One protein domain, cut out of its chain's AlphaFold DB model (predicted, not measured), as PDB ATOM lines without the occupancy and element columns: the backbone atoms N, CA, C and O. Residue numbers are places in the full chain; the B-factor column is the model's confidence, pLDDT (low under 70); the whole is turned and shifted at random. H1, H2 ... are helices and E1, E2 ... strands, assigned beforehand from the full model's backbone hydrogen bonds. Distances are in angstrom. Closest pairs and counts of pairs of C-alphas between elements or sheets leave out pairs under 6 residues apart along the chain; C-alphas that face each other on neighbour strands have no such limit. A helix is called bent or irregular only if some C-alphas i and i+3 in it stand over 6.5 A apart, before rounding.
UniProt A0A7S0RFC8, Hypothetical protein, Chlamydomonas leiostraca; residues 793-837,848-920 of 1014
ATOM      1  N   GLN A 793      46.591  -0.427  41.331       85.00
ATOM      2  CA  GLN A 793      47.356  -0.503  40.083       85.00
ATOM      3  C   GLN A 793      46.429  -0.574  38.858       85.00
ATOM      4  O   GLN A 793      46.624   0.187  37.911       85.00
ATOM      5  N   PHE A 794      45.382  -1.409  38.890       81.88
ATOM      6  CA  PHE A 794      44.404  -1.484  37.795       81.88
ATOM      7  C   PHE A 794      43.641  -0.167  37.592       81.88
ATOM      8  O   PHE A 794      43.481   0.264  36.452       81.88
ATOM      9  N   ALA A 795      43.248   0.525  38.666       81.19
ATOM     10  CA  ALA A 795      42.608   1.841  38.572       81.19
ATOM     11  C   ALA A 795      43.496   2.876  37.847       81.19
ATOM     12  O   ALA A 795      43.011   3.623  36.999       81.19
ATOM     13  N   VAL A 796      44.809   2.875  38.113       80.56
ATOM     14  CA  VAL A 796      45.775   3.739  37.408       80.56
ATOM     15  C   VAL A 796      45.919   3.352  35.931       80.56
ATOM     16  O   VAL A 796      45.985   4.242  35.083       80.56
ATOM     17  N   VAL A 797      45.928   2.056  35.595       80.69
ATOM     18  CA  VAL A 797      45.952   1.600  34.190       80.69
ATOM     19  C   VAL A 797      44.697   2.067  33.443       80.69
ATOM     20  O   VAL A 797      44.822   2.600  32.342       80.69
ATOM     21  N   ILE A 798      43.511   1.965  34.053       79.25
ATOM     22  CA  ILE A 798      42.253   2.463  33.471       79.25
ATOM     23  C   ILE A 798      42.343   3.974  33.201       79.25
ATOM     24  O   ILE A 798      42.107   4.399  32.069       79.25
ATOM     25  N   GLU A 799      42.758   4.782  34.187       76.12
ATOM     26  CA  GLU A 799      42.954   6.233  34.009       76.12
ATOM     27  C   GLU A 799      43.915   6.568  32.851       76.12
ATOM     28  O   GLU A 799      43.677   7.519  32.104       76.12
ATOM     29  N   MET A 800      44.987   5.786  32.673       76.44
ATOM     30  CA  MET A 800      45.940   5.967  31.573       76.44
ATOM     31  C   MET A 800      45.333   5.610  30.206       76.44
ATOM     32  O   MET A 800      45.579   6.323  29.233       76.44
ATOM     33  N   CYS A 801      44.515   4.557  30.123       75.94
ATOM     34  CA  CYS A 801      43.869   4.125  28.880       75.94
ATOM     35  C   CYS A 801      42.758   5.074  28.400       75.94
ATOM     36  O   CYS A 801      42.599   5.238  27.189       75.94
ATOM     37  N   VAL A 802      42.027   5.749  29.301       76.19
ATOM     38  CA  VAL A 802      40.947   6.695  28.932       76.19
ATOM     39  C   VAL A 802      41.428   7.759  27.938       76.19
ATOM     40  O   VAL A 802      40.725   8.070  26.980       76.19
ATOM     41  N   MET A 803      42.647   8.282  28.102       72.50
ATOM     42  CA  MET A 803      43.187   9.301  27.193       72.50
ATOM     43  C   MET A 803      43.513   8.778  25.786       72.50
ATOM     44  O   MET A 803      43.558   9.580  24.855       72.50
ATOM     45  N   GLU A 804      43.717   7.473  25.601       76.12
ATOM     46  CA  GLU A 804      43.874   6.860  24.274       76.12
ATOM     47  C   GLU A 804      42.506   6.591  23.630       76.12
ATOM     48  O   GLU A 804      42.301   6.920  22.461       76.12
ATOM     49  N   VAL A 805      41.529   6.123  24.418       77.81
ATOM     50  CA  VAL A 805      40.132   5.961  23.977       77.81
ATOM     51  C   VAL A 805      39.543   7.299  23.518       77.81
ATOM     52  O   VAL A 805      38.963   7.366  22.441       77.81
ATOM     53  N   VAL A 806      39.767   8.398  24.247       80.38
ATOM     54  CA  VAL A 806      39.289   9.740  23.853       80.38
ATOM     55  C   VAL A 806      39.882  10.208  22.514       80.38
ATOM     56  O   VAL A 806      39.171  10.831  21.722       80.38
ATOM     57  N   LYS A 807      41.150   9.885  22.206       78.50
ATOM     58  CA  LYS A 807      41.738  10.175  20.881       78.50
ATOM     59  C   LYS A 807      41.058   9.363  19.784       78.50
ATOM     60  O   LYS A 807      40.739   9.922  18.739       78.50
ATOM     61  N   PHE A 808      40.829   8.070  20.029       82.38
ATOM     62  CA  PHE A 808      40.101   7.206  19.101       82.38
ATOM     63  C   PHE A 808      38.684   7.729  18.859       82.38
ATOM     64  O   PHE A 808      38.315   7.912  17.706       82.38
ATOM     65  N   CYS A 809      37.926   8.065  19.909       83.62
ATOM     66  CA  CYS A 809      36.582   8.627  19.783       83.62
ATOM     67  C   CYS A 809      36.576   9.912  18.946       83.62
ATOM     68  O   CYS A 809      35.752  10.031  18.047       83.62
ATOM     69  N   GLY A 810      37.512  10.842  19.176       85.19
ATOM     70  CA  GLY A 810      37.613  12.072  18.380       85.19
ATOM     71  C   GLY A 810      37.958  11.830  16.905       85.19
ATOM     72  O   GLY A 810      37.417  12.496  16.024       85.19
ATOM     73  N   LEU A 811      38.824  10.853  16.620       84.94
ATOM     74  CA  LEU A 811      39.216  10.501  15.255       84.94
ATOM     75  C   LEU A 811      38.107   9.721  14.523       84.94
ATOM     76  O   LEU A 811      37.795  10.028  13.376       84.94
ATOM     77  N   TYR A 812      37.446   8.786  15.207       88.94
ATOM     78  CA  TYR A 812      36.246   8.097  14.731       88.94
ATOM     79  C   TYR A 812      35.097   9.078  14.458       88.94
ATOM     80  O   TYR A 812      34.459   8.979  13.416       88.94
ATOM     81  N   PHE A 813      34.864  10.060  15.337       88.75
ATOM     82  CA  PHE A 813      33.822  11.083  15.179       88.75
ATOM     83  C   PHE A 813      34.010  11.905  13.893       88.75
ATOM     84  O   PHE A 813      33.044  12.141  13.171       88.75
ATOM     85  N   PHE A 814      35.255  12.258  13.549       89.94
ATOM     86  CA  PHE A 814      35.583  12.924  12.282       89.94
ATOM     87  C   PHE A 814      35.203  12.073  11.055       89.94
ATOM     88  O   PHE A 814      34.537  12.568  10.145       89.94
ATOM     89  N   PHE A 815      35.556  10.781  11.045       89.56
ATOM     90  CA  PHE A 815      35.149   9.872   9.966       89.56
ATOM     91  C   PHE A 815      33.633   9.635   9.940       89.56
ATOM     92  O   PHE A 815      33.037   9.657   8.866       89.56
ATOM     93  N   ASN A 816      32.993   9.451  11.098       90.44
ATOM     94  CA  ASN A 816      31.556   9.210  11.209       90.44
ATOM     95  C   ASN A 816      30.748  10.398  10.646       90.44
ATOM     96  O   ASN A 816      29.820  10.161   9.877       90.44
ATOM     97  N   ILE A 817      31.148  11.656  10.889       91.38
ATOM     98  CA  ILE A 817      30.537  12.825  10.221       91.38
ATOM     99  C   ILE A 817      30.648  12.707   8.694       91.38
ATOM    100  O   ILE A 817      29.645  12.848   7.996       91.38
ATOM    101  N   GLY A 818      31.842  12.407   8.168       92.56
ATOM    102  CA  GLY A 818      32.065  12.266   6.724       92.56
ATOM    103  C   GLY A 818      31.197  11.178   6.081       92.56
ATOM    104  O   GLY A 818      30.547  11.424   5.065       92.56
ATOM    105  N   TYR A 819      31.120   9.997   6.701       92.19
ATOM    106  CA  TYR A 819      30.248   8.915   6.237       92.19
ATOM    107  C   TYR A 819      28.761   9.253   6.400       92.19
ATOM    108  O   TYR A 819      27.988   8.991   5.483       92.19
ATOM    109  N   THR A 820      28.352   9.888   7.502       92.31
ATOM    110  CA  THR A 820      26.959  10.313   7.724       92.31
ATOM    111  C   THR A 820      26.497  11.281   6.637       92.31
ATOM    112  O   THR A 820      25.406  11.108   6.100       92.31
ATOM    113  N   LEU A 821      27.333  12.250   6.251       92.00
ATOM    114  CA  LEU A 821      27.038  13.174   5.150       92.00
ATOM    115  C   LEU A 821      26.926  12.449   3.798       92.00
ATOM    116  O   LEU A 821      26.031  12.761   3.013       92.00
ATOM    117  N   ALA A 822      27.781  11.454   3.536       91.19
ATOM    118  CA  ALA A 822      27.722  10.651   2.312       91.19
ATOM    119  C   ALA A 822      26.455   9.773   2.241       91.19
ATOM    120  O   ALA A 822      25.804   9.704   1.196       91.19
ATOM    121  N   PHE A 823      26.060   9.145   3.355       88.69
ATOM    122  CA  PHE A 823      24.808   8.392   3.448       88.69
ATOM    123  C   PHE A 823      23.580   9.301   3.336       88.69
ATOM    124  O   PHE A 823      22.673   8.976   2.573       88.69
ATOM    125  N   TYR A 824      23.574  10.454   4.013       88.81
ATOM    126  CA  TYR A 824      22.520  11.465   3.896       88.81
ATOM    127  C   TYR A 824      22.344  11.912   2.436       88.81
ATOM    128  O   TYR A 824      21.237  11.855   1.909       88.81
ATOM    129  N   ALA A 825      23.427  12.256   1.731       88.12
ATOM    130  CA  ALA A 825      23.357  12.695   0.335       88.12
ATOM    131  C   ALA A 825      22.754  11.643  -0.622       88.12
ATOM    132  O   ALA A 825      22.057  12.001  -1.571       88.12
ATOM    133  N   VAL A 826      22.985  10.347  -0.378       86.75
ATOM    134  CA  VAL A 826      22.430   9.257  -1.203       86.75
ATOM    135  C   VAL A 826      20.995   8.905  -0.798       86.75
ATOM    136  O   VAL A 826      20.137   8.713  -1.664       86.75
ATOM    137  N   LEU A 827      20.722   8.810   0.505       82.31
ATOM    138  CA  LEU A 827      19.490   8.241   1.065       82.31
ATOM    139  C   LEU A 827      18.425   9.288   1.429       82.31
ATOM    140  O   LEU A 827      17.285   8.911   1.706       82.31
ATOM    141  N   ASN A 828      18.729  10.586   1.359       81.00
ATOM    142  CA  ASN A 828      17.704  11.626   1.441       81.00
ATOM    143  C   ASN A 828      16.649  11.442   0.328       81.00
ATOM    144  O   ASN A 828      16.952  10.991  -0.788       81.00
ATOM    145  N   GLY A 829      15.391  11.731   0.664       74.81
ATOM    146  CA  GLY A 829      14.227  11.456  -0.179       74.81
ATOM    147  C   GLY A 829      13.981   9.969  -0.458       74.81
ATOM    148  O   GLY A 829      13.311   9.656  -1.435       74.81
ATOM    149  N   THR A 830      14.541   9.042   0.333       74.38
ATOM    150  CA  THR A 830      14.190   7.613   0.254       74.38
ATOM    151  C   THR A 830      13.419   7.152   1.481       74.38
ATOM    152  O   THR A 830      13.581   7.673   2.588       74.38
ATOM    153  N   THR A 831      12.578   6.153   1.263       70.19
ATOM    154  CA  THR A 831      11.796   5.449   2.273       70.19
ATOM    155  C   THR A 831      12.417   4.080   2.543       70.19
ATOM    156  O   THR A 831      13.061   3.483   1.676       70.19
ATOM    157  N   GLN A 832      12.245   3.596   3.769       68.50
ATOM    158  CA  GLN A 832      12.588   2.244   4.185       68.50
ATOM    159  C   GLN A 832      11.297   1.432   4.318       68.50
ATOM    160  O   GLN A 832      10.333   1.875   4.944       68.50
ATOM    161  N   VAL A 833      11.290   0.220   3.764       61.66
ATOM    162  CA  VAL A 833      10.228  -0.761   4.011       61.66
ATOM    163  C   VAL A 833      10.573  -1.538   5.280       61.66
ATOM    164  O   VAL A 833      11.520  -2.323   5.278       61.66
ATOM    165  N   VAL A 834       9.826  -1.314   6.364       59.91
ATOM    166  CA  VAL A 834      10.014  -2.024   7.642       59.91
ATOM    167  C   VAL A 834       9.006  -3.176   7.753       59.91
ATOM    168  O   VAL A 834       7.803  -2.916   7.841       59.91
ATOM    169  N   PRO A 835       9.450  -4.448   7.792       53.97
ATOM    170  CA  PRO A 835       8.550  -5.576   8.010       53.97
ATOM    171  C   PRO A 835       7.955  -5.543   9.425       53.97
ATOM    172  O   PRO A 835       8.689  -5.509  10.410       53.97
ATOM    173  N   GLY A 836       6.626  -5.596   9.537       54.84
ATOM    174  CA  GLY A 836       5.940  -5.854  10.812       54.84
ATOM    175  C   GLY A 836       5.807  -4.673  11.785       54.84
ATOM    176  O   GLY A 836       5.416  -4.895  12.927       54.84
ATOM    177  N   ALA A 837       6.072  -3.430  11.367       43.41
ATOM    178  CA  ALA A 837       5.852  -2.235  12.195       43.41
ATOM    179  C   ALA A 837       4.359  -1.841  12.298       43.41
ATOM    180  O   ALA A 837       3.962  -0.739  11.926       43.41
ATOM    181  N   PRO A 848       5.739   3.022   4.240       64.19
ATOM    182  CA  PRO A 848       7.015   3.618   3.865       64.19
ATOM    183  C   PRO A 848       7.425   4.675   4.898       64.19
ATOM    184  O   PRO A 848       6.953   5.811   4.866       64.19
ATOM    185  N   VAL A 849       8.316   4.313   5.822       71.69
ATOM    186  CA  VAL A 849       8.880   5.271   6.788       71.69
ATOM    187  C   VAL A 849      10.071   6.017   6.172       71.69
ATOM    188  O   VAL A 849      10.781   5.435   5.346       71.69
ATOM    189  N   PRO A 850      10.341   7.285   6.540       71.31
ATOM    190  CA  PRO A 850      11.550   7.982   6.105       71.31
ATOM    191  C   PRO A 850      12.806   7.194   6.489       71.31
ATOM    192  O   PRO A 850      12.906   6.691   7.610       71.31
ATOM    193  N   HIS A 851      13.774   7.084   5.576       78.12
ATOM    194  CA  HIS A 851      15.009   6.346   5.853       78.12
ATOM    195  C   HIS A 851      15.731   6.938   7.079       78.12
ATOM    196  O   HIS A 851      15.857   8.162   7.149       78.12
ATOM    197  N   PRO A 852      16.262   6.147   8.029       76.06
ATOM    198  CA  PRO A 852      17.002   6.660   9.188       76.06
ATOM    199  C   PRO A 852      18.249   7.510   8.878       76.06
ATOM    200  O   PRO A 852      18.781   8.144   9.788       76.06
ATOM    201  N   PHE A 853      18.689   7.582   7.617       83.19
ATOM    202  CA  PHE A 853      19.699   8.535   7.129       83.19
ATOM    203  C   PHE A 853      19.125   9.848   6.550       83.19
ATOM    204  O   PHE A 853      19.890  10.681   6.075       83.19
ATOM    205  N   SER A 854      17.808  10.072   6.604       77.94
ATOM    206  CA  SER A 854      17.144  11.335   6.214       77.94
ATOM    207  C   SER A 854      17.331  12.477   7.223       77.94
ATOM    208  O   SER A 854      17.033  13.626   6.914       77.94
ATOM    209  N   SER A 855      17.884  12.188   8.403       85.62
ATOM    210  CA  SER A 855      18.420  13.180   9.335       85.62
ATOM    211  C   SER A 855      19.863  12.828   9.686       85.62
ATOM    212  O   SER A 855      20.214  11.663   9.886       85.62
ATOM    213  N   ILE A 856      20.713  13.854   9.773       86.81
ATOM    214  CA  ILE A 856      22.136  13.704  10.100       86.81
ATOM    215  C   ILE A 856      22.294  13.117  11.511       86.81
ATOM    216  O   ILE A 856      23.112  12.226  11.710       86.81
ATOM    217  N   GLY A 857      21.477  13.548  12.481       85.38
ATOM    218  CA  GLY A 857      21.560  13.062  13.863       85.38
ATOM    219  C   GLY A 857      21.212  11.576  14.005       85.38
ATOM    220  O   GLY A 857      21.929  10.831  14.675       85.38
ATOM    221  N   THR A 858      20.156  11.114  13.327       84.25
ATOM    222  CA  THR A 858      19.781   9.691  13.329       84.25
ATOM    223  C   THR A 858      20.782   8.854  12.538       84.25
ATOM    224  O   THR A 858      21.190   7.798  13.018       84.25
ATOM    225  N   GLY A 859      21.258   9.341  11.387       86.69
ATOM    226  CA  GLY A 859      22.285   8.663  10.594       86.69
ATOM    227  C   GLY A 859      23.586   8.448  11.372       86.69
ATOM    228  O   GLY A 859      24.120   7.338  11.387       86.69
ATOM    229  N   MET A 860      24.038   9.472  12.102       89.38
ATOM    230  CA  MET A 860      25.232   9.409  12.953       89.38
ATOM    231  C   MET A 860      25.116   8.319  14.030       89.38
ATOM    232  O   MET A 860      26.066   7.565  14.272       89.38
ATOM    233  N   MET A 861      23.928   8.201  14.636       87.19
ATOM    234  CA  MET A 861      23.616   7.172  15.629       87.19
ATOM    235  C   MET A 861      23.566   5.769  15.010       87.19
ATOM    236  O   MET A 861      24.131   4.840  15.582       87.19
ATOM    237  N   GLN A 862      22.968   5.586  13.828       86.50
ATOM    238  CA  GLN A 862      22.951   4.266  13.178       86.50
ATOM    239  C   GLN A 862      24.365   3.810  12.773       86.50
ATOM    240  O   GLN A 862      24.698   2.641  12.962       86.50
ATOM    241  N   LEU A 863      25.249   4.718  12.327       89.62
ATOM    242  CA  LEU A 863      26.670   4.389  12.129       89.62
ATOM    243  C   LEU A 863      27.353   3.933  13.429       89.62
ATOM    244  O   LEU A 863      28.145   2.985  13.399       89.62
ATOM    245  N   LEU A 864      27.032   4.551  14.569       88.50
ATOM    246  CA  LEU A 864      27.541   4.125  15.874       88.50
ATOM    247  C   LEU A 864      27.037   2.721  16.259       88.50
ATOM    248  O   LEU A 864      27.823   1.897  16.719       88.50
ATOM    249  N   ARG A 865      25.761   2.412  16.000       87.25
ATOM    250  CA  ARG A 865      25.163   1.089  16.266       87.25
ATOM    251  C   ARG A 865      25.745  -0.007  15.367       87.25
ATOM    252  O   ARG A 865      26.016  -1.104  15.851       87.25
ATOM    253  N   PHE A 866      26.067   0.305  14.107       86.75
ATOM    254  CA  PHE A 866      26.846  -0.588  13.236       86.75
ATOM    255  C   PHE A 866      28.261  -0.870  13.774       86.75
ATOM    256  O   PHE A 866      28.762  -1.975  13.593       86.75
ATOM    257  N   MET A 867      28.911   0.087  14.451       86.19
ATOM    258  CA  MET A 867      30.263  -0.101  15.007       86.19
ATOM    259  C   MET A 867      30.292  -1.076  16.196       86.19
ATOM    260  O   MET A 867      31.270  -1.802  16.357       86.19
ATOM    261  N   TYR A 868      29.205  -1.152  16.971       83.69
ATOM    262  CA  TYR A 868      29.027  -2.145  18.040       83.69
ATOM    263  C   TYR A 868      28.342  -3.449  17.585       83.69
ATOM    264  O   TYR A 868      28.188  -4.360  18.394       83.69
ATOM    265  N   GLY A 869      27.940  -3.559  16.313       82.25
ATOM    266  CA  GLY A 869      27.262  -4.744  15.770       82.25
ATOM    267  C   GLY A 869      25.791  -4.902  16.182       82.25
ATOM    268  O   GLY A 869      25.239  -5.985  16.038       82.25
ATOM    269  N   GLU A 870      25.149  -3.844  16.688       82.69
ATOM    270  CA  GLU A 870      23.748  -3.867  17.152       82.69
ATOM    271  C   GLU A 870      22.727  -3.753  16.000       82.69
ATOM    272  O   GLU A 870      21.542  -4.024  16.171       82.69
ATOM    273  N   ALA A 871      23.174  -3.307  14.823       76.56
ATOM    274  CA  ALA A 871      22.329  -3.040  13.666       76.56
ATOM    275  C   ALA A 871      22.754  -3.889  12.456       76.56
ATOM    276  O   ALA A 871      23.928  -3.925  12.090       76.56
ATOM    277  N   GLU A 872      21.791  -4.527  11.794       76.88
ATOM    278  CA  GLU A 872      22.019  -5.306  10.573       76.88
ATOM    279  C   GLU A 872      21.875  -4.419   9.335       76.88
ATOM    280  O   GLU A 872      20.868  -3.735   9.161       76.88
ATOM    281  N   TYR A 873      22.865  -4.416   8.436       78.06
ATOM    282  CA  TYR A 873      22.817  -3.557   7.244       78.06
ATOM    283  C   TYR A 873      21.652  -3.892   6.303       78.06
ATOM    284  O   TYR A 873      21.117  -2.999   5.644       78.06
ATOM    285  N   GLU A 874      21.229  -5.157   6.249       70.94
ATOM    286  CA  GLU A 874      20.181  -5.607   5.331       70.94
ATOM    287  C   GLU A 874      18.874  -4.834   5.535       70.94
ATOM    288  O   GLU A 874      18.305  -4.348   4.551       70.94
ATOM    289  N   THR A 875      18.485  -4.597   6.792       68.06
ATOM    290  CA  THR A 875      17.303  -3.815   7.188       68.06
ATOM    291  C   THR A 875      17.332  -2.397   6.611       68.06
ATOM    292  O   THR A 875      16.313  -1.901   6.133       68.06
ATOM    293  N   TYR A 876      18.504  -1.752   6.599       68.69
ATOM    294  CA  TYR A 876      18.707  -0.384   6.096       68.69
ATOM    295  C   TYR A 876      19.063  -0.336   4.598       68.69
ATOM    296  O   TYR A 876      19.085   0.738   3.998       68.69
ATOM    297  N   SER A 877      19.286  -1.489   3.962       67.88
ATOM    298  CA  SER A 877      19.510  -1.610   2.517       67.88
ATOM    299  C   SER A 877      18.205  -1.598   1.698       67.88
ATOM    300  O   SER A 877      18.240  -1.657   0.464       67.88
ATOM    301  N   ALA A 878      17.043  -1.594   2.356       64.88
ATOM    302  CA  ALA A 878      15.718  -1.749   1.754       64.88
ATOM    303  C   ALA A 878      15.170  -0.442   1.138       64.88
ATOM    304  O   ALA A 878      14.180   0.108   1.613       64.88
ATOM    305  N   THR A 879      15.818   0.043   0.070       68.62
ATOM    306  CA  THR A 879      15.376   1.210  -0.723       68.62
ATOM    307  C   THR A 879      14.883   0.814  -2.112       68.62
ATOM    308  O   THR A 879      15.520  -0.009  -2.772       68.62
ATOM    309  N   GLU A 880      13.855   1.497  -2.614       66.88
ATOM    310  CA  GLU A 880      13.272   1.295  -3.953       66.88
ATOM    311  C   GLU A 880      14.287   1.477  -5.106       66.88
ATOM    312  O   GLU A 880      14.276   0.746  -6.098       66.88
ATOM    313  N   TYR A 881      15.223   2.424  -4.973       75.44
ATOM    314  CA  TYR A 881      16.175   2.770  -6.033       75.44
ATOM    315  C   TYR A 881      17.430   1.882  -6.031       75.44
ATOM    316  O   TYR A 881      18.362   2.086  -5.249       75.44
ATOM    317  N   ARG A 882      17.512   0.946  -6.989       77.50
ATOM    318  CA  ARG A 882      18.642   0.003  -7.164       77.50
ATOM    319  C   ARG A 882      20.025   0.674  -7.232       77.50
ATOM    320  O   ARG A 882      20.988   0.126  -6.701       77.50
ATOM    321  N   SER A 883      20.133   1.846  -7.860       81.25
ATOM    322  CA  SER A 883      21.383   2.618  -7.956       81.25
ATOM    323  C   SER A 883      21.809   3.208  -6.607       81.25
ATOM    324  O   SER A 883      22.952   3.015  -6.194       81.25
ATOM    325  N   LYS A 884      20.883   3.848  -5.875       81.88
ATOM    326  CA  LYS A 884      21.129   4.354  -4.513       81.88
ATOM    327  C   LYS A 884      21.532   3.218  -3.564       81.88
ATOM    328  O   LYS A 884      22.529   3.358  -2.860       81.88
ATOM    329  N   LYS A 885      20.844   2.064  -3.622       82.25
ATOM    330  CA  LYS A 885      21.205   0.855  -2.855       82.25
ATOM    331  C   LYS A 885      22.644   0.402  -3.122       82.25
ATOM    332  O   LYS A 885      23.366   0.083  -2.179       82.25
ATOM    333  N   ALA A 886      23.079   0.386  -4.384       83.62
ATOM    334  CA  ALA A 886      24.443  -0.008  -4.739       83.62
ATOM    335  C   ALA A 886      25.492   0.954  -4.152       83.62
ATOM    336  O   ALA A 886      26.424   0.504  -3.488       83.62
ATOM    337  N   VAL A 887      25.307   2.271  -4.313       87.38
ATOM    338  CA  VAL A 887      26.241   3.285  -3.783       87.38
ATOM    339  C   VAL A 887      26.294   3.260  -2.251       87.38
ATOM    340  O   VAL A 887      27.386   3.241  -1.685       87.38
ATOM    341  N   ALA A 888      25.142   3.169  -1.576       85.44
ATOM    342  CA  ALA A 888      25.079   3.029  -0.120       85.44
ATOM    343  C   ALA A 888      25.805   1.761   0.372       85.44
ATOM    344  O   ALA A 888      26.525   1.809   1.365       85.44
ATOM    345  N   THR A 889      25.702   0.649  -0.365       87.25
ATOM    346  CA  THR A 889      26.400  -0.603  -0.022       87.25
ATOM    347  C   THR A 889      27.917  -0.465  -0.178       87.25
ATOM    348  O   THR A 889      28.662  -0.906   0.695       87.25
ATOM    349  N   CYS A 890      28.393   0.228  -1.217       89.44
ATOM    350  CA  CYS A 890      29.813   0.561  -1.357       89.44
ATOM    351  C   CYS A 890      30.311   1.456  -0.209       89.44
ATOM    352  O   CYS A 890      31.365   1.181   0.366       89.44
ATOM    353  N   TYR A 891      29.554   2.491   0.175       90.31
ATOM    354  CA  TYR A 891      29.894   3.332   1.330       90.31
ATOM    355  C   TYR A 891      29.880   2.554   2.649       90.31
ATOM    356  O   TYR A 891      30.732   2.808   3.497       90.31
ATOM    357  N   PHE A 892      28.993   1.569   2.813       89.06
ATOM    358  CA  PHE A 892      28.948   0.719   4.004       89.06
ATOM    359  C   PHE A 892      30.164  -0.210   4.114       89.06
ATOM    360  O   PHE A 892      30.774  -0.305   5.178       89.06
ATOM    361  N   ILE A 893      30.588  -0.822   3.004       89.94
ATOM    362  CA  ILE A 893      31.810  -1.642   2.950       89.94
ATOM    363  C   ILE A 893      33.049  -0.782   3.253       89.94
ATOM    364  O   ILE A 893      33.909  -1.190   4.036       89.94
ATOM    365  N   LEU A 894      33.128   0.433   2.697       91.69
ATOM    366  CA  LEU A 894      34.210   1.385   2.985       91.69
ATOM    367  C   LEU A 894      34.185   1.887   4.440       91.69
ATOM    368  O   LEU A 894      35.247   2.080   5.036       91.69
ATOM    369  N   TYR A 895      32.997   2.067   5.023       92.12
ATOM    370  CA  TYR A 895      32.821   2.417   6.431       92.12
ATOM    371  C   TYR A 895      33.315   1.292   7.347       92.12
ATOM    372  O   TYR A 895      34.169   1.552   8.194       92.12
ATOM    373  N   ILE A 896      32.880   0.042   7.135       90.00
ATOM    374  CA  ILE A 896      33.380  -1.126   7.881       90.00
ATOM    375  C   ILE A 896      34.896  -1.256   7.732       90.00
ATOM    376  O   ILE A 896      35.589  -1.391   8.737       90.00
ATOM    377  N   GLY A 897      35.434  -1.164   6.510       90.75
ATOM    378  CA  GLY A 897      36.878  -1.228   6.275       90.75
ATOM    379  C   GLY A 897      37.644  -0.159   7.060       90.75
ATOM    380  O   GLY A 897      38.644  -0.464   7.709       90.75
ATOM    381  N   THR A 898      37.134   1.075   7.083       89.12
ATOM    382  CA  THR A 898      37.720   2.174   7.863       89.12
ATOM    383  C   THR A 898      37.609   1.921   9.366       89.12
ATOM    384  O   THR A 898      38.607   2.030  10.070       89.12
ATOM    385  N   VAL A 899      36.439   1.531   9.878       88.75
ATOM    386  CA  VAL A 899      36.229   1.246  11.308       88.75
ATOM    387  C   VAL A 899      37.109   0.090  11.783       88.75
ATOM    388  O   VAL A 899      37.745   0.220  12.825       88.75
ATOM    389  N   LEU A 900      37.231  -0.990  11.008       87.69
ATOM    390  CA  LEU A 900      38.136  -2.099  11.311       87.69
ATOM    391  C   LEU A 900      39.601  -1.647  11.319       87.69
ATOM    392  O   LEU A 900      40.320  -1.979  12.257       87.69
ATOM    393  N   LEU A 901      40.042  -0.837  10.349       87.12
ATOM    394  CA  LEU A 901      41.391  -0.259  10.361       87.12
ATOM    395  C   LEU A 901      41.625   0.624  11.598       87.12
ATOM    396  O   LEU A 901      42.689   0.546  12.208       87.12
ATOM    397  N   LEU A 902      40.648   1.435  12.013       84.81
ATOM    398  CA  LEU A 902      40.759   2.271  13.213       84.81
ATOM    399  C   LEU A 902      40.775   1.444  14.508       84.81
ATOM    400  O   LEU A 902      41.581   1.731  15.393       84.81
ATOM    401  N   LEU A 903      39.932   0.414  14.616       83.38
ATOM    402  CA  LEU A 903      39.884  -0.495  15.766       83.38
ATOM    403  C   LEU A 903      41.150  -1.354  15.866       83.38
ATOM    404  O   LEU A 903      41.687  -1.509  16.958       83.38
ATOM    405  N   VAL A 904      41.676  -1.856  14.745       84.38
ATOM    406  CA  VAL A 904      42.948  -2.594  14.703       84.38
ATOM    407  C   VAL A 904      44.120  -1.672  15.038       84.38
ATOM    408  O   VAL A 904      44.970  -2.053  15.837       84.38
ATOM    409  N   ASN A 905      44.150  -0.436  14.528       78.31
ATOM    410  CA  ASN A 905      45.177   0.540  14.904       78.31
ATOM    411  C   ASN A 905      45.111   0.911  16.397       78.31
ATOM    412  O   ASN A 905      46.157   1.019  17.037       78.31
ATOM    413  N   LEU A 906      43.910   1.046  16.978       76.00
ATOM    414  CA  LEU A 906      43.733   1.218  18.423       76.00
ATOM    415  C   LEU A 906      44.222  -0.016  19.195       76.00
ATOM    416  O   LEU A 906      44.975   0.129  20.153       76.00
ATOM    417  N   LEU A 907      43.831  -1.223  18.779       73.56
ATOM    418  CA  LEU A 907      44.203  -2.474  19.439       73.56
ATOM    419  C   LEU A 907      45.718  -2.713  19.391       73.56
ATOM    420  O   LEU A 907      46.303  -3.095  20.401       73.56
ATOM    421  N   ILE A 908      46.370  -2.429  18.260       71.81
ATOM    422  CA  ILE A 908      47.830  -2.491  18.118       71.81
ATOM    423  C   ILE A 908      48.493  -1.424  18.996       71.81
ATOM    424  O   ILE A 908      49.408  -1.755  19.746       71.81
ATOM    425  N   ALA A 909      48.025  -0.171  18.975       67.50
ATOM    426  CA  ALA A 909      48.576   0.885  19.829       67.50
ATOM    427  C   ALA A 909      48.444   0.546  21.326       67.50
ATOM    428  O   ALA A 909      49.391   0.740  22.090       67.50
ATOM    429  N   LEU A 910      47.308  -0.022  21.740       67.19
ATOM    430  CA  LEU A 910      47.095  -0.509  23.098       67.19
ATOM    431  C   LEU A 910      48.020  -1.693  23.412       67.19
ATOM    432  O   LEU A 910      48.804  -1.589  24.348       67.19
ATOM    433  N   LEU A 911      48.008  -2.782  22.641       65.38
ATOM    434  CA  LEU A 911      48.792  -3.985  22.955       65.38
ATOM    435  C   LEU A 911      50.311  -3.757  22.890       65.38
ATOM    436  O   LEU A 911      51.025  -4.192  23.792       65.38
ATOM    437  N   VAL A 912      50.812  -3.041  21.877       67.25
ATOM    438  CA  VAL A 912      52.257  -2.800  21.688       67.25
ATOM    439  C   VAL A 912      52.821  -1.846  22.748       67.25
ATOM    440  O   VAL A 912      53.976  -1.991  23.145       67.25
ATOM    441  N   HIS A 913      52.026  -0.894  23.251       62.09
ATOM    442  CA  HIS A 913      52.487   0.079  24.251       62.09
ATOM    443  C   HIS A 913      52.122  -0.299  25.703       62.09
ATOM    444  O   HIS A 913      52.819   0.104  26.638       62.09
ATOM    445  N   SER A 914      51.020  -1.023  25.941       62.91
ATOM    446  CA  SER A 914      50.238  -0.837  27.182       62.91
ATOM    447  C   SER A 914      50.154  -2.010  28.158       62.91
ATOM    448  O   SER A 914      49.295  -1.967  29.036       62.91
ATOM    449  N   TYR A 915      51.068  -2.989  28.108       62.97
ATOM    450  CA  TYR A 915      51.258  -3.911  29.245       62.97
ATOM    451  C   TYR A 915      52.589  -3.722  29.983       62.97
ATOM    452  O   TYR A 915      52.596  -3.037  30.998       62.97
ATOM    453  N   GLY A 916      53.730  -4.238  29.506       66.94
ATOM    454  CA  GLY A 916      54.988  -4.215  30.283       66.94
ATOM    455  C   GLY A 916      55.454  -2.816  30.732       66.94
ATOM    456  O   GLY A 916      55.701  -2.576  31.919       66.94
ATOM    457  N   ALA A 917      55.514  -1.860  29.798       69.44
ATOM    458  CA  ALA A 917      55.907  -0.478  30.088       69.44
ATOM    459  C   ALA A 917      54.829   0.304  30.867       69.44
ATOM    460  O   ALA A 917      55.150   1.131  31.720       69.44
ATOM    461  N   THR A 918      53.545   0.036  30.609       72.31
ATOM    462  CA  THR A 918      52.437   0.709  31.307       72.31
ATOM    463  C   THR A 918      52.229   0.174  32.722       72.31
ATOM    464  O   THR A 918      51.994   0.982  33.609       72.31
ATOM    465  N   HIS A 919      52.382  -1.126  32.986       78.94
ATOM    466  CA  HIS A 919      52.241  -1.710  34.325       78.94
ATOM    467  C   HIS A 919      53.343  -1.220  35.276       78.94
ATOM    468  O   HIS A 919      53.044  -0.693  36.345       78.94
ATOM    469  N   SER A 920      54.610  -1.291  34.854       81.69
ATOM    470  CA  SER A 920      55.749  -0.782  35.637       81.69
ATOM    471  C   SER A 920      55.671   0.733  35.886       81.69
ATOM    472  O   SER A 920      56.029   1.215  36.962       81.69
TER     473      SER A 920
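Overview. This is residues 793 to 837 and 848 to 920 of the 1014 residues of the protein "Hypothetical protein" of Chlamydomonas leiostraca (UniProt A0A7S0RFC8). Two long helices, H1 and H4, lie side by side and run opposite ways along a rod, with H1 kinked near residue 804. The shorter helix H2 crosses H1 on one side, a small ribbon of two antiparallel strands, E1 and E2, sits at one end of the rod, and the short helix H5 is at the other end beside the first residues of H1. The printed part has 118 residues, with five named helices and two named strands in the order H1, E1, E2, H2, H3, H4, H5, and its class is mostly helix. It is loose, with a radius of gyration of the C-alphas of 17.9 A, and spans 58 by 26 by 20 A.

Arrangement. The sheet is E1, residues 831 to 833, and E2, residues 848 to 850, antiparallel at 133 degrees. N 832 and O 849, 2.8 A apart, and N 849 and O 832, 3.3 A apart, are within hydrogen-bond range. The hub is H1, residues 793 to 827. It touches H4, residues 882 to 913, at a shallow tilt of 15 degrees, opposite ways; their closest C-alphas, of Val 826 and Lys 884, are 6.1 A apart. With residues 816 to 824 alone, H1 touches H2, residues 856 to 867, at a steep tilt of 54 degrees, opposite ways; the closest C-alphas, of Thr 820 and Met 860, are 5.6 A apart. H2 and H4 are close but not clearly touching, with the closest C-alphas, of Met 867 and Val 899, 7.1 A apart. H3, residues 873 to 876, touches no helix but is near H4. With residues 793 to 797 alone, H1 only just touches H5, residues 916 to 920, with 3 pairs of C-alphas within 8 A; the closest, of Val 797 and His 919, are 7.1 A apart. H4 and H5 meet only through their link. Every O i to N i+4 pair is within hydrogen-bond range in H2, H4 and H5, and 28 of 31 are in H1; H3 is too short for such a pair.

Along the chain. H1 runs 48.7 A from C-alpha 793 at (47.356, -0.503, 40.083) to C-alpha 827 at (19.490, 8.241, 1.065). It has a kink of 25 degrees near residue 804 and is neither bent nor irregular, but only just: C-alphas 800 and 803 are 6.2 A apart. H2 is 16.8 A long and H4 46.2 A. H5 ends at C-alpha 920, (55.749, -0.782, 35.637).

Size, cuts and confidence. The two C-alphas farthest apart, of Pro 848 and Ser 920, are 58.3 A apart. Residues 838 to 847 are not printed, and C-alphas 837 and 848 are 10.2 A apart across this cut. The links that are printed whole are tight. The mean pLDDT of the printed part is 79.6; residues 832 to 837, 848, 875 to 880 and 909 to 917 are under 70.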